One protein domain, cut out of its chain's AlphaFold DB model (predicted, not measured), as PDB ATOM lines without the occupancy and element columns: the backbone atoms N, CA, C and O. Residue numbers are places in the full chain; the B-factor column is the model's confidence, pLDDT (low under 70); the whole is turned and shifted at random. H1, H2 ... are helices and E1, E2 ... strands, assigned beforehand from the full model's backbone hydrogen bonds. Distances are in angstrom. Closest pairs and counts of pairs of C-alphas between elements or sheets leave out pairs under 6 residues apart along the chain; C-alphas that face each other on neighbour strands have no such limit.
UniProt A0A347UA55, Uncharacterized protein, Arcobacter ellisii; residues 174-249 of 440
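This is residues 174 to 249 of the 440 residues of an uncharacterized protein of Arcobacter ellisii (UniProt A0A347UA55). This domain has little regular structure: loops surround H1 in the middle, with H2 beside it, the small strand hairpin E1 and E2 near it, and H3 close by. The loop of residues 190 to 204 reaches towards one end of the longest axis. The printed part has 76 residues with three named helices and two named strands, in the order H1, H2, E1, E2, H3; the class is mixed, with 28 residues in named elements. It is compact, with a radius of gyration of the C-alphas of 12.0 A, and spans 38 by 25 by 20 A.

H1, residues 179 to 189, begins at C-alpha 179 (118.075, 79.881, 158.021) and is 15.2 A long. H2 is residues 205 to 210, E1 216 to 218 and E2 224 to 226. H3, residues 238 to 242, ends at C-alpha 242 (130.152, 82.690, 162.441).

H1 and H2, a helical hairpin, touch at a shallow tilt of 29 degrees, opposite ways; their closest C-alphas are Glu 181 and Ile 209, 6.6 A. H1 and H3 are close but not clearly touching, at 6.8 A between the closest C-alphas, Phe 186 and Phe 240. E1 and E2 are an antiparallel hairpin, with N 217 and O 225 within hydrogen-bond range at 2.8 A. In H1, H2 and H3 every O i to N i+4 pair is within hydrogen-bond range.

The farthest C-alphas, Gln 199 and Ser 247, are 38.9 A apart. The printed part has no cut; the links H1 to H2 and E2 to H3 are long. Residues 196 to 201 have pLDDT under 70.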
ATOM      1  N   CYS A 174     117.625  74.387 157.735       83.69
ATOM      2  CA  CYS A 174     116.270  74.366 158.295       83.69
ATOM      3  C   CYS A 174     116.215  74.325 159.829       83.69
ATOM      4  O   CYS A 174     115.158  74.602 160.393       83.69
ATOM      5  N   ASP A 175     117.321  73.977 160.494       81.94
ATOM      6  CA  ASP A 175     117.417  73.962 161.955       81.94
ATOM      7  C   ASP A 175     117.699  75.373 162.519       81.94
ATOM      8  O   ASP A 175     117.688  75.561 163.733       81.94
ATOM      9  N   ILE A 176     117.929  76.378 161.662       85.81
ATOM     10  CA  ILE A 176     118.142  77.782 162.033       85.81
ATOM     11  C   ILE A 176     116.864  78.582 161.758       85.81
ATOM     12  O   ILE A 176     116.244  78.464 160.697       85.81
ATOM     13  N   LYS A 177     116.495  79.478 162.675       87.06
ATOM     14  CA  LYS A 177     115.412  80.443 162.468       87.06
ATOM     15  C   LYS A 177     115.673  81.316 161.237       87.06
ATOM     16  O   LYS A 177     116.638  82.077 161.203       87.06
ATOM     17  N   ASN A 178     114.776  81.219 160.251       88.56
ATOM     18  CA  ASN A 178     114.901  81.850 158.929       88.56
ATOM     19  C   ASN A 178     116.225  81.488 158.227       88.56
ATOM     20  O   ASN A 178     116.825  82.317 157.548       88.56
ATOM     21  N   GLY A 179     116.740  80.276 158.461       89.31
ATOM     22  CA  GLY A 179     118.075  79.881 158.021       89.31
ATOM     23  C   GLY A 179     118.270  79.954 156.512       89.31
ATOM     24  O   GLY A 179     119.335  80.371 156.066       89.31
ATOM     25  N   LEU A 180     117.252  79.571 155.732       90.69
ATOM     26  CA  LEU A 180     117.335  79.588 154.271       90.69
ATOM     27  C   LEU A 180     117.422  81.023 153.760       90.69
ATOM     28  O   LEU A 180     118.310  81.335 152.978       90.69
ATOM     29  N   GLU A 181     116.547  81.899 154.246       91.81
ATOM     30  CA  GLU A 181     116.531  83.314 153.887       91.81
ATOM     31  C   GLU A 181     117.823  84.008 154.331       91.81
ATOM     32  O   GLU A 181     118.388  84.786 153.570       91.81
ATOM     33  N   ARG A 182     118.344  83.683 155.523       92.31
ATOM     34  CA  ARG A 182     119.633  84.192 156.015       92.31
ATOM     35  C   ARG A 182     120.804  83.732 155.151       92.31
ATOM     36  O   ARG A 182     121.688  84.536 154.873       92.31
ATOM     37  N   ALA A 183     120.827  82.463 154.740       92.38
ATOM     38  CA  ALA A 183     121.862  81.944 153.854       92.38
ATOM     39  C   ALA A 183     121.777  82.615 152.478       92.38
ATOM     40  O   ALA A 183     122.773  83.147 152.002       92.38
ATOM     41  N   ILE A 184     120.583  82.676 151.878       93.38
ATOM     42  CA  ILE A 184     120.360  83.370 150.604       93.38
ATOM     43  C   ILE A 184     120.817  84.826 150.698       93.38
ATOM     44  O   ILE A 184     121.595  85.255 149.857       93.38
ATOM     45  N   GLN A 185     120.421  85.558 151.742       94.00
ATOM     46  CA  GLN A 185     120.852  86.940 151.957       94.00
ATOM     47  C   GLN A 185     122.380  87.059 152.018       94.00
ATOM     48  O   GLN A 185     122.957  87.893 151.328       94.00
ATOM     49  N   PHE A 186     123.036  86.200 152.803       94.31
ATOM     50  CA  PHE A 186     124.486  86.217 152.981       94.31
ATOM     51  C   PHE A 186     125.245  85.997 151.664       94.31
ATOM     52  O   PHE A 186     126.162  86.752 151.349       94.31
ATOM     53  N   TYR A 187     124.869  84.978 150.880       92.50
ATOM     54  CA  TYR A 187     125.529  84.708 149.596       92.50
ATOM     55  C   TYR A 187     125.143  85.737 148.529       92.50
ATOM     56  O   TYR A 187     125.965  86.050 147.673       92.50
ATOM     57  N   TYR A 188     123.931  86.296 148.588       91.69
ATOM     58  CA  TYR A 188     123.494  87.366 147.693       91.69
ATOM     59  C   TYR A 188     124.311  88.645 147.903       91.69
ATOM     60  O   TYR A 188     124.812  89.210 146.941       91.69
ATOM     61  N   GLU A 189     124.521  89.063 149.157       92.06
ATOM     62  CA  GLU A 189     125.326  90.245 149.506       92.06
ATOM     63  C   GLU A 189     126.805  90.123 149.105       92.06
ATOM     64  O   GLU A 189     127.490  91.137 148.977       92.06
ATOM     65  N   LYS A 190     127.300  88.895 148.911       91.00
ATOM     66  CA  LYS A 190     128.664  88.608 148.448       91.00
ATOM     67  C   LYS A 190     128.770  88.390 146.927       91.00
ATOM     68  O   LYS A 190     129.857  88.058 146.464       91.00
ATOM     69  N   ASP A 191     127.685  88.539 146.159       88.88
ATOM     70  CA  ASP A 191     127.612  88.182 144.729       88.88
ATOM     71  C   ASP A 191     127.988  86.707 144.444       88.88
ATOM     72  O   ASP A 191     128.584  86.359 143.423       88.88
ATOM     73  N   LEU A 192     127.632  85.805 145.366       89.81
ATOM     74  CA  LEU A 192     127.971  84.376 145.349       89.81
ATOM     75  C   LEU A 192     126.765  83.470 145.046       89.81
ATOM     76  O   LEU A 192     126.705  82.321 145.491       89.81
ATOM     77  N   ILE A 193     125.787  83.970 144.288       88.44
ATOM     78  CA  ILE A 193     124.630  83.196 143.822       88.44
ATOM     79  C   ILE A 193     124.648  83.135 142.302       88.44
ATOM     80  O   ILE A 193     124.819  84.149 141.633       88.44
ATOM     81  N   CYS A 194     124.421  81.948 141.748       82.88
ATOM     82  CA  CYS A 194     124.289  81.768 140.306       82.88
ATOM     83  C   CYS A 194     123.090  80.892 139.948       82.88
ATOM     84  O   CYS A 194     122.674  80.037 140.727       82.88
ATOM     85  N   ASN A 195     122.577  81.060 138.733       80.31
ATOM     86  CA  ASN A 195     121.627  80.148 138.110       80.31
ATOM     87  C   ASN A 195     122.301  79.535 136.875       80.31
ATOM     88  O   ASN A 195     122.642  80.254 135.941       80.31
ATOM     89  N   LEU A 196     122.516  78.215 136.850       66.50
ATOM     90  CA  LEU A 196     123.201  77.565 135.719       66.50
ATOM     91  C   LEU A 196     122.352  77.526 134.435       66.50
ATOM     92  O   LEU A 196     122.897  77.291 133.357       66.50
ATOM     93  N   ALA A 197     121.036  77.731 134.534       63.97
ATOM     94  CA  ALA A 197     120.103  77.699 133.408       63.97
ATOM     95  C   ALA A 197     119.800  79.093 132.824       63.97
ATOM     96  O   ALA A 197     119.453  79.193 131.645       63.97
ATOM     97  N   LEU A 198     119.934  80.162 133.613       57.06
ATOM     98  CA  LEU A 198     119.663  81.540 133.200       57.06
ATOM     99  C   LEU A 198     120.978  82.317 133.041       57.06
ATOM    100  O   LEU A 198     121.634  82.639 134.022       57.06
ATOM    101  N   GLN A 199     121.330  82.691 131.807       54.12
ATOM    102  CA  GLN A 199     122.420  83.638 131.497       54.12
ATOM    103  C   GLN A 199     122.040  85.100 131.829       54.12
ATOM    104  O   GLN A 199     122.346  86.010 131.065       54.12
ATOM    105  N   ASN A 200     121.286  85.330 132.905       53.97
ATOM    106  CA  ASN A 200     120.835  86.670 133.280       53.97
ATOM    107  C   ASN A 200     121.802  87.292 134.289       53.97
ATOM    108  O   ASN A 200     121.975  86.764 135.383       53.97
ATOM    109  N   ASP A 201     122.340  88.462 133.943       59.12
ATOM    110  CA  ASP A 201     123.283  89.220 134.779       59.12
ATOM    111  C   ASP A 201     122.616  89.940 135.973       59.12
ATOM    112  O   ASP A 201     123.304  90.449 136.851       59.12
ATOM    113  N   ASN A 202     121.276  89.975 136.037       73.62
ATOM    114  CA  ASN A 202     120.521  90.673 137.084       73.62
ATOM    115  C   ASN A 202     119.697  89.690 137.925       73.62
ATOM    116  O   ASN A 202     118.517  89.464 137.652       73.62
ATOM    117  N   ILE A 203     120.317  89.116 138.956       80.88
ATOM    118  CA  ILE A 203     119.640  88.271 139.947       80.88
ATOM    119  C   ILE A 203     118.990  89.176 141.004       80.88
ATOM    120  O   ILE A 203     119.672  89.946 141.684       80.88
ATOM    121  N   LEU A 204     117.668  89.095 141.165       87.00
ATOM    122  CA  LEU A 204     116.948  89.789 142.236       87.00
ATOM    123  C   LEU A 204     116.818  88.877 143.458       87.00
ATOM    124  O   LEU A 204     116.404  87.728 143.339       87.00
ATOM    125  N   LEU A 205     117.098  89.409 144.649       87.50
ATOM    126  CA  LEU A 205     117.000  88.665 145.910       87.50
ATOM    127  C   LEU A 205     115.627  87.999 146.113       87.50
ATOM    128  O   LEU A 205     115.556  86.841 146.522       87.50
ATOM    129  N   ASN A 206     114.541  88.717 145.810       87.69
ATOM    130  CA  ASN A 206     113.182  88.189 145.956       87.69
ATOM    131  C   ASN A 206     112.946  86.965 145.059       87.69
ATOM    132  O   ASN A 206     112.323  86.006 145.506       87.69
ATOM    133  N   ASP A 207     113.505  86.968 143.845       86.12
ATOM    134  CA  ASP A 207     113.385  85.846 142.910       86.12
ATOM    135  C   ASP A 207     114.156  84.626 143.426       86.12
ATOM    136  O   ASP A 207     113.680  83.498 143.311       86.12
ATOM    137  N   VAL A 208     115.320  84.835 144.050       86.88
ATOM    138  CA  VAL A 208     116.084  83.743 144.672       86.88
ATOM    139  C   VAL A 208     115.340  83.165 145.872       86.88
ATOM    140  O   VAL A 208     115.324  81.955 146.039       86.88
ATOM    141  N   ILE A 209     114.703  83.990 146.705       87.31
ATOM    142  CA  ILE A 209     113.934  83.504 147.862       87.31
ATOM    143  C   ILE A 209     112.706  82.700 147.407       87.31
ATOM    144  O   ILE A 209     112.411  81.649 147.981       87.31
ATOM    145  N   GLU A 210     111.992  83.171 146.380       87.44
ATOM    146  CA  GLU A 210     110.775  82.526 145.876       87.44
ATOM    147  C   GLU A 210     111.076  81.240 145.085       87.44
ATOM    148  O   GLU A 210     110.397  80.228 145.274       87.44
ATOM    149  N   TYR A 211     112.136  81.246 144.269       86.44
ATOM    150  CA  TYR A 211     112.497  80.169 143.338       86.44
ATOM    151  C   TYR A 211     113.865  79.546 143.657       86.44
ATOM    152  O   TYR A 211     114.609  79.166 142.757       86.44
ATOM    153  N   TYR A 212     114.214  79.428 144.943       84.88
ATOM    154  CA  TYR A 212     115.558  79.028 145.396       84.88
ATOM    155  C   TYR A 212     116.080  77.714 144.793       84.88
ATOM    156  O   TYR A 212     117.288  77.577 144.630       84.88
ATOM    157  N   SER A 213     115.202  76.771 144.425       82.94
ATOM    158  CA  SER A 213     115.582  75.502 143.780       82.94
ATOM    159  C   SER A 213     116.284  75.675 142.432       82.94
ATOM    160  O   SER A 213     116.967  74.764 141.977       82.94
ATOM    161  N   ASP A 214     116.110  76.830 141.792       83.25
ATOM    162  CA  ASP A 214     116.665  77.115 140.470       83.25
ATOM    163  C   ASP A 214     118.053  77.780 140.564       83.25
ATOM    164  O   ASP A 214     118.723  77.982 139.549       83.25
ATOM    165  N   TYR A 215     118.505  78.109 141.778       84.25
ATOM    166  CA  TYR A 215     119.755  78.813 142.055       84.25
ATOM    167  C   TYR A 215     120.732  77.947 142.861       84.25
ATOM    168  O   TYR A 215     120.382  76.932 143.467       84.25
ATOM    169  N   MET A 216     121.998  78.357 142.863       86.06
ATOM    170  CA  MET A 216     123.099  77.674 143.538       86.06
ATOM    171  C   MET A 216     123.980  78.678 144.283       86.06
ATOM    172  O   MET A 216     124.199  79.791 143.800       86.06
ATOM    173  N   PHE A 217     124.515  78.266 145.433       86.62
ATOM    174  CA  PHE A 217     125.566  78.986 146.149       86.62
ATOM    175  C   PHE A 217     126.934  78.677 145.547       86.62
ATOM    176  O   PHE A 217     127.244  77.519 145.260       86.62
ATOM    177  N   ILE A 218     127.773  79.701 145.429       84.88
ATOM    178  CA  ILE A 218     129.202  79.577 145.150       84.88
ATOM    179  C   ILE A 218     129.937  79.816 146.468       84.88
ATOM    180  O   ILE A 218     130.032  80.938 146.943       84.88
ATOM    181  N   THR A 219     130.446  78.756 147.084       80.00
ATOM    182  CA  THR A 219     131.228  78.886 148.329       80.00
ATOM    183  C   THR A 219     132.576  79.566 148.081       80.00
ATOM    184  O   THR A 219     133.103  79.525 146.967       80.00
ATOM    185  N   GLU A 220     133.211  80.095 149.127       77.00
ATOM    186  CA  GLU A 220     134.571  80.665 149.077       77.00
ATOM    187  C   GLU A 220     135.617  79.664 148.558       77.00
ATOM    188  O   GLU A 220     136.616  80.040 147.946       77.00
ATOM    189  N   LYS A 221     135.365  78.361 148.740       75.69
ATOM    190  CA  LYS A 221     136.183  77.269 148.181       75.69
ATOM    191  C   LYS A 221     135.865  76.948 146.714       75.69
ATOM    192  O   LYS A 221     136.330  75.932 146.206       75.69
ATOM    193  N   SER A 222     135.058  77.774 146.049       73.75
ATOM    194  CA  SER A 222     134.575  77.593 144.674       73.75
ATOM    195  C   SER A 222     133.752  76.318 144.441       73.75
ATOM    196  O   SER A 222     133.623  75.865 143.304       73.75
ATOM    197  N   ASN A 223     133.164  75.733 145.491       78.12
ATOM    198  CA  ASN A 223     132.166  74.675 145.315       78.12
ATOM    199  C   ASN A 223     130.817  75.295 144.962       78.12
ATOM    200  O   ASN A 223     130.400  76.256 145.612       78.12
ATOM    201  N   ILE A 224     130.135  74.690 143.993       81.00
ATOM    202  CA  ILE A 224     128.769  75.038 143.607       81.00
ATOM    203  C   ILE A 224     127.821  74.092 144.340       81.00
ATOM    204  O   ILE A 224     127.943  72.872 144.219       81.00
ATOM    205  N   ILE A 225     126.901  74.655 145.117       80.12
ATOM    206  CA  ILE A 225     125.995  73.903 145.984       80.12
ATOM    207  C   ILE A 225     124.557  74.299 145.662       80.12
ATOM    208  O   ILE A 225     124.212  75.477 145.679       80.12
ATOM    209  N   GLU A 226     123.709  73.310 145.390       82.81
ATOM    210  CA  GLU A 226     122.271  73.522 145.210       82.81
ATOM    211  C   GLU A 226     121.648  74.103 146.484       82.81
ATOM    212  O   GLU A 226     121.905  73.618 147.590       82.81
ATOM    213  N   ILE A 227     120.818  75.139 146.344       84.25
ATOM    214  CA  ILE A 227     120.144  75.732 147.495       84.25
ATOM    215  C   ILE A 227     119.011  74.800 147.934       84.25
ATOM    216  O   ILE A 227     118.040  74.576 147.214       84.25
ATOM    217  N   HIS A 228     119.106  74.271 149.154       82.44
ATOM    218  CA  HIS A 228     118.101  73.366 149.703       82.44
ATOM    219  C   HIS A 228     117.881  73.607 151.201       82.44
ATOM    220  O   HIS A 228     118.810  73.905 151.946       82.44
ATOM    221  N   LYS A 229     116.647  73.427 151.689       80.56
ATOM    222  CA  LYS A 229     116.322  73.617 153.119       80.56
ATOM    223  C   LYS A 229     117.069  72.649 154.034       80.56
ATOM    224  O   LYS A 229     117.431  73.000 155.149       80.56
ATOM    225  N   GLU A 230     117.321  71.437 153.554       80.19
ATOM    226  CA  GLU A 230     118.031  70.399 154.309       80.19
ATOM    227  C   GLU A 230     119.560  70.452 154.166       80.19
ATOM    228  O   GLU A 230     120.239  69.493 154.536       80.19
ATOM    229  N   LEU A 231     120.119  71.537 153.624       80.56
ATOM    230  CA  LEU A 231     121.561  71.650 153.448       80.56
ATOM    231  C   LEU A 231     122.292  71.587 154.804       80.56
ATOM    232  O   LEU A 231     121.911  72.321 155.722       80.56
ATOM    233  N   PRO A 232     123.345  70.766 154.962       83.06
ATOM    234  CA  PRO A 232     124.193  70.821 156.149       83.06
ATOM    235  C   PRO A 232     124.866  72.192 156.293       83.06
ATOM    236  O   PRO A 232     125.411  72.725 155.335       83.06
ATOM    237  N   ILE A 233     124.902  72.765 157.496       83.06
ATOM    238  CA  ILE A 233     125.601  74.042 157.731       83.06
ATOM    239  C   ILE A 233     127.111  73.867 157.546       83.06
ATOM    240  O   ILE A 233     127.792  74.784 157.109       83.06
ATOM    241  N   SER A 234     127.636  72.666 157.806       80.88
ATOM    242  CA  SER A 234     129.064  72.353 157.690       80.88
ATOM    243  C   SER A 234     129.631  72.472 156.272       80.88
ATOM    244  O   SER A 234     130.849  72.444 156.117       80.88
ATOM    245  N   ILE A 235     128.776  72.520 155.243       80.44
ATOM    246  CA  ILE A 235     129.216  72.714 153.853       80.44
ATOM    247  C   ILE A 235     129.149  74.180 153.403       80.44
ATOM    248  O   ILE A 235     129.589  74.480 152.298       80.44
ATOM    249  N   LEU A 236     128.620  75.075 154.244       85.12
ATOM    250  CA  LEU A 236     128.596  76.518 154.011       85.12
ATOM    251  C   LEU A 236     129.907  77.171 154.470       85.12
ATOM    252  O   LEU A 236     130.676  76.588 155.236       85.12
ATOM    253  N   ASP A 237     130.145  78.401 154.018       88.75
ATOM    254  CA  ASP A 237     131.330  79.172 154.382       88.75
ATOM    255  C   ASP A 237     131.373  79.505 155.877       88.75
ATOM    256  O   ASP A 237     130.365  79.863 156.490       88.75
ATOM    257  N   ASN A 238     132.573  79.423 156.462       87.69
ATOM    258  CA  ASN A 238     132.801  79.682 157.888       87.69
ATOM    259  C   ASN A 238     132.315  81.073 158.313       87.69
ATOM    260  O   ASN A 238     131.832  81.235 159.433       87.69
ATOM    261  N   ASP A 239     132.404  82.053 157.414       89.81
ATOM    262  CA  ASP A 239     131.885  83.401 157.618       89.81
ATOM    263  C   ASP A 239     130.380  83.385 157.898       89.81
ATOM    264  O   ASP A 239     129.946  83.975 158.885       89.81
ATOM    265  N   PHE A 240     129.587  82.646 157.111       90.56
ATOM    266  CA  PHE A 240     128.156  82.479 157.376       90.56
ATOM    267  C   PHE A 240     127.932  81.807 158.731       90.56
ATOM    268  O   PHE A 240     127.137  82.291 159.537       90.56
ATOM    269  N   ILE A 241     128.665  80.722 159.004       87.56
ATOM    270  CA  ILE A 241     128.546  79.957 160.253       87.56
ATOM    271  C   ILE A 241     128.822  80.851 161.468       87.56
ATOM    272  O   ILE A 241     128.111  80.764 162.465       87.56
ATOM    273  N   SER A 242     129.801  81.752 161.371       88.50
ATOM    274  CA  SER A 242     130.152  82.690 162.441       88.50
ATOM    275  C   SER A 242     129.051  83.712 162.755       88.50
ATOM    276  O   SER A 242     129.030  84.264 163.853       88.50
ATOM    277  N   THR A 243     128.104  83.936 161.832       88.62
ATOM    278  CA  THR A 243     126.931  84.798 162.072       88.62
ATOM    279  C   THR A 243     125.835  84.118 162.896       88.62
ATOM    280  O   THR A 243     124.861  84.768 163.286       88.62
ATOM    281  N   LEU A 244     125.938  82.807 163.120       87.69
ATOM    282  CA  LEU A 244     124.936  82.022 163.826       87.69
ATOM    283  C   LEU A 244     125.237  81.985 165.325       87.69
ATOM    284  O   LEU A 244     126.378  81.814 165.748       87.69
ATOM    285  N   SER A 245     124.184  82.092 166.128       83.94
ATOM    286  CA  SER A 245     124.229  81.918 167.580       83.94
ATOM    287  C   SER A 245     123.432  80.684 168.009       83.94
ATOM    288  O   SER A 245     122.528  80.243 167.300       83.94
ATOM    289  N   GLU A 246     123.702  80.144 169.200       76.88
ATOM    290  CA  GLU A 246     122.905  79.031 169.748       76.88
ATOM    291  C   GLU A 246     121.414  79.385 169.864       76.88
ATOM    292  O   GLU A 246     120.559  78.531 169.643       76.88
ATOM    293  N   SER A 247     121.083  80.654 170.134       80.12
ATOM    294  CA  SER A 247     119.698  81.136 170.179       80.12
ATOM    295  C   SER A 247     118.979  81.129 168.828       80.12
ATOM    296  O   SER A 247     117.751  81.237 168.798       80.12
ATOM    297  N   ASP A 248     119.711  81.009 167.719       82.38
ATOM    298  CA  ASP A 248     119.122  80.892 166.386       82.38
ATOM    299  C   ASP A 248     118.669  79.463 166.066       82.38
ATOM    300  O   ASP A 248     117.900  79.270 165.121       82.38
ATOM    301  N   LEU A 249     119.123  78.468 166.836       78.06
ATOM    302  CA  LEU A 249     118.741  77.074 166.649       78.06
ATOM    303  C   LEU A 249     117.291  76.860 167.090       78.06
ATOM    304  O   LEU A 249     116.887  77.183 168.209       78.06
TER     305      LEU A 249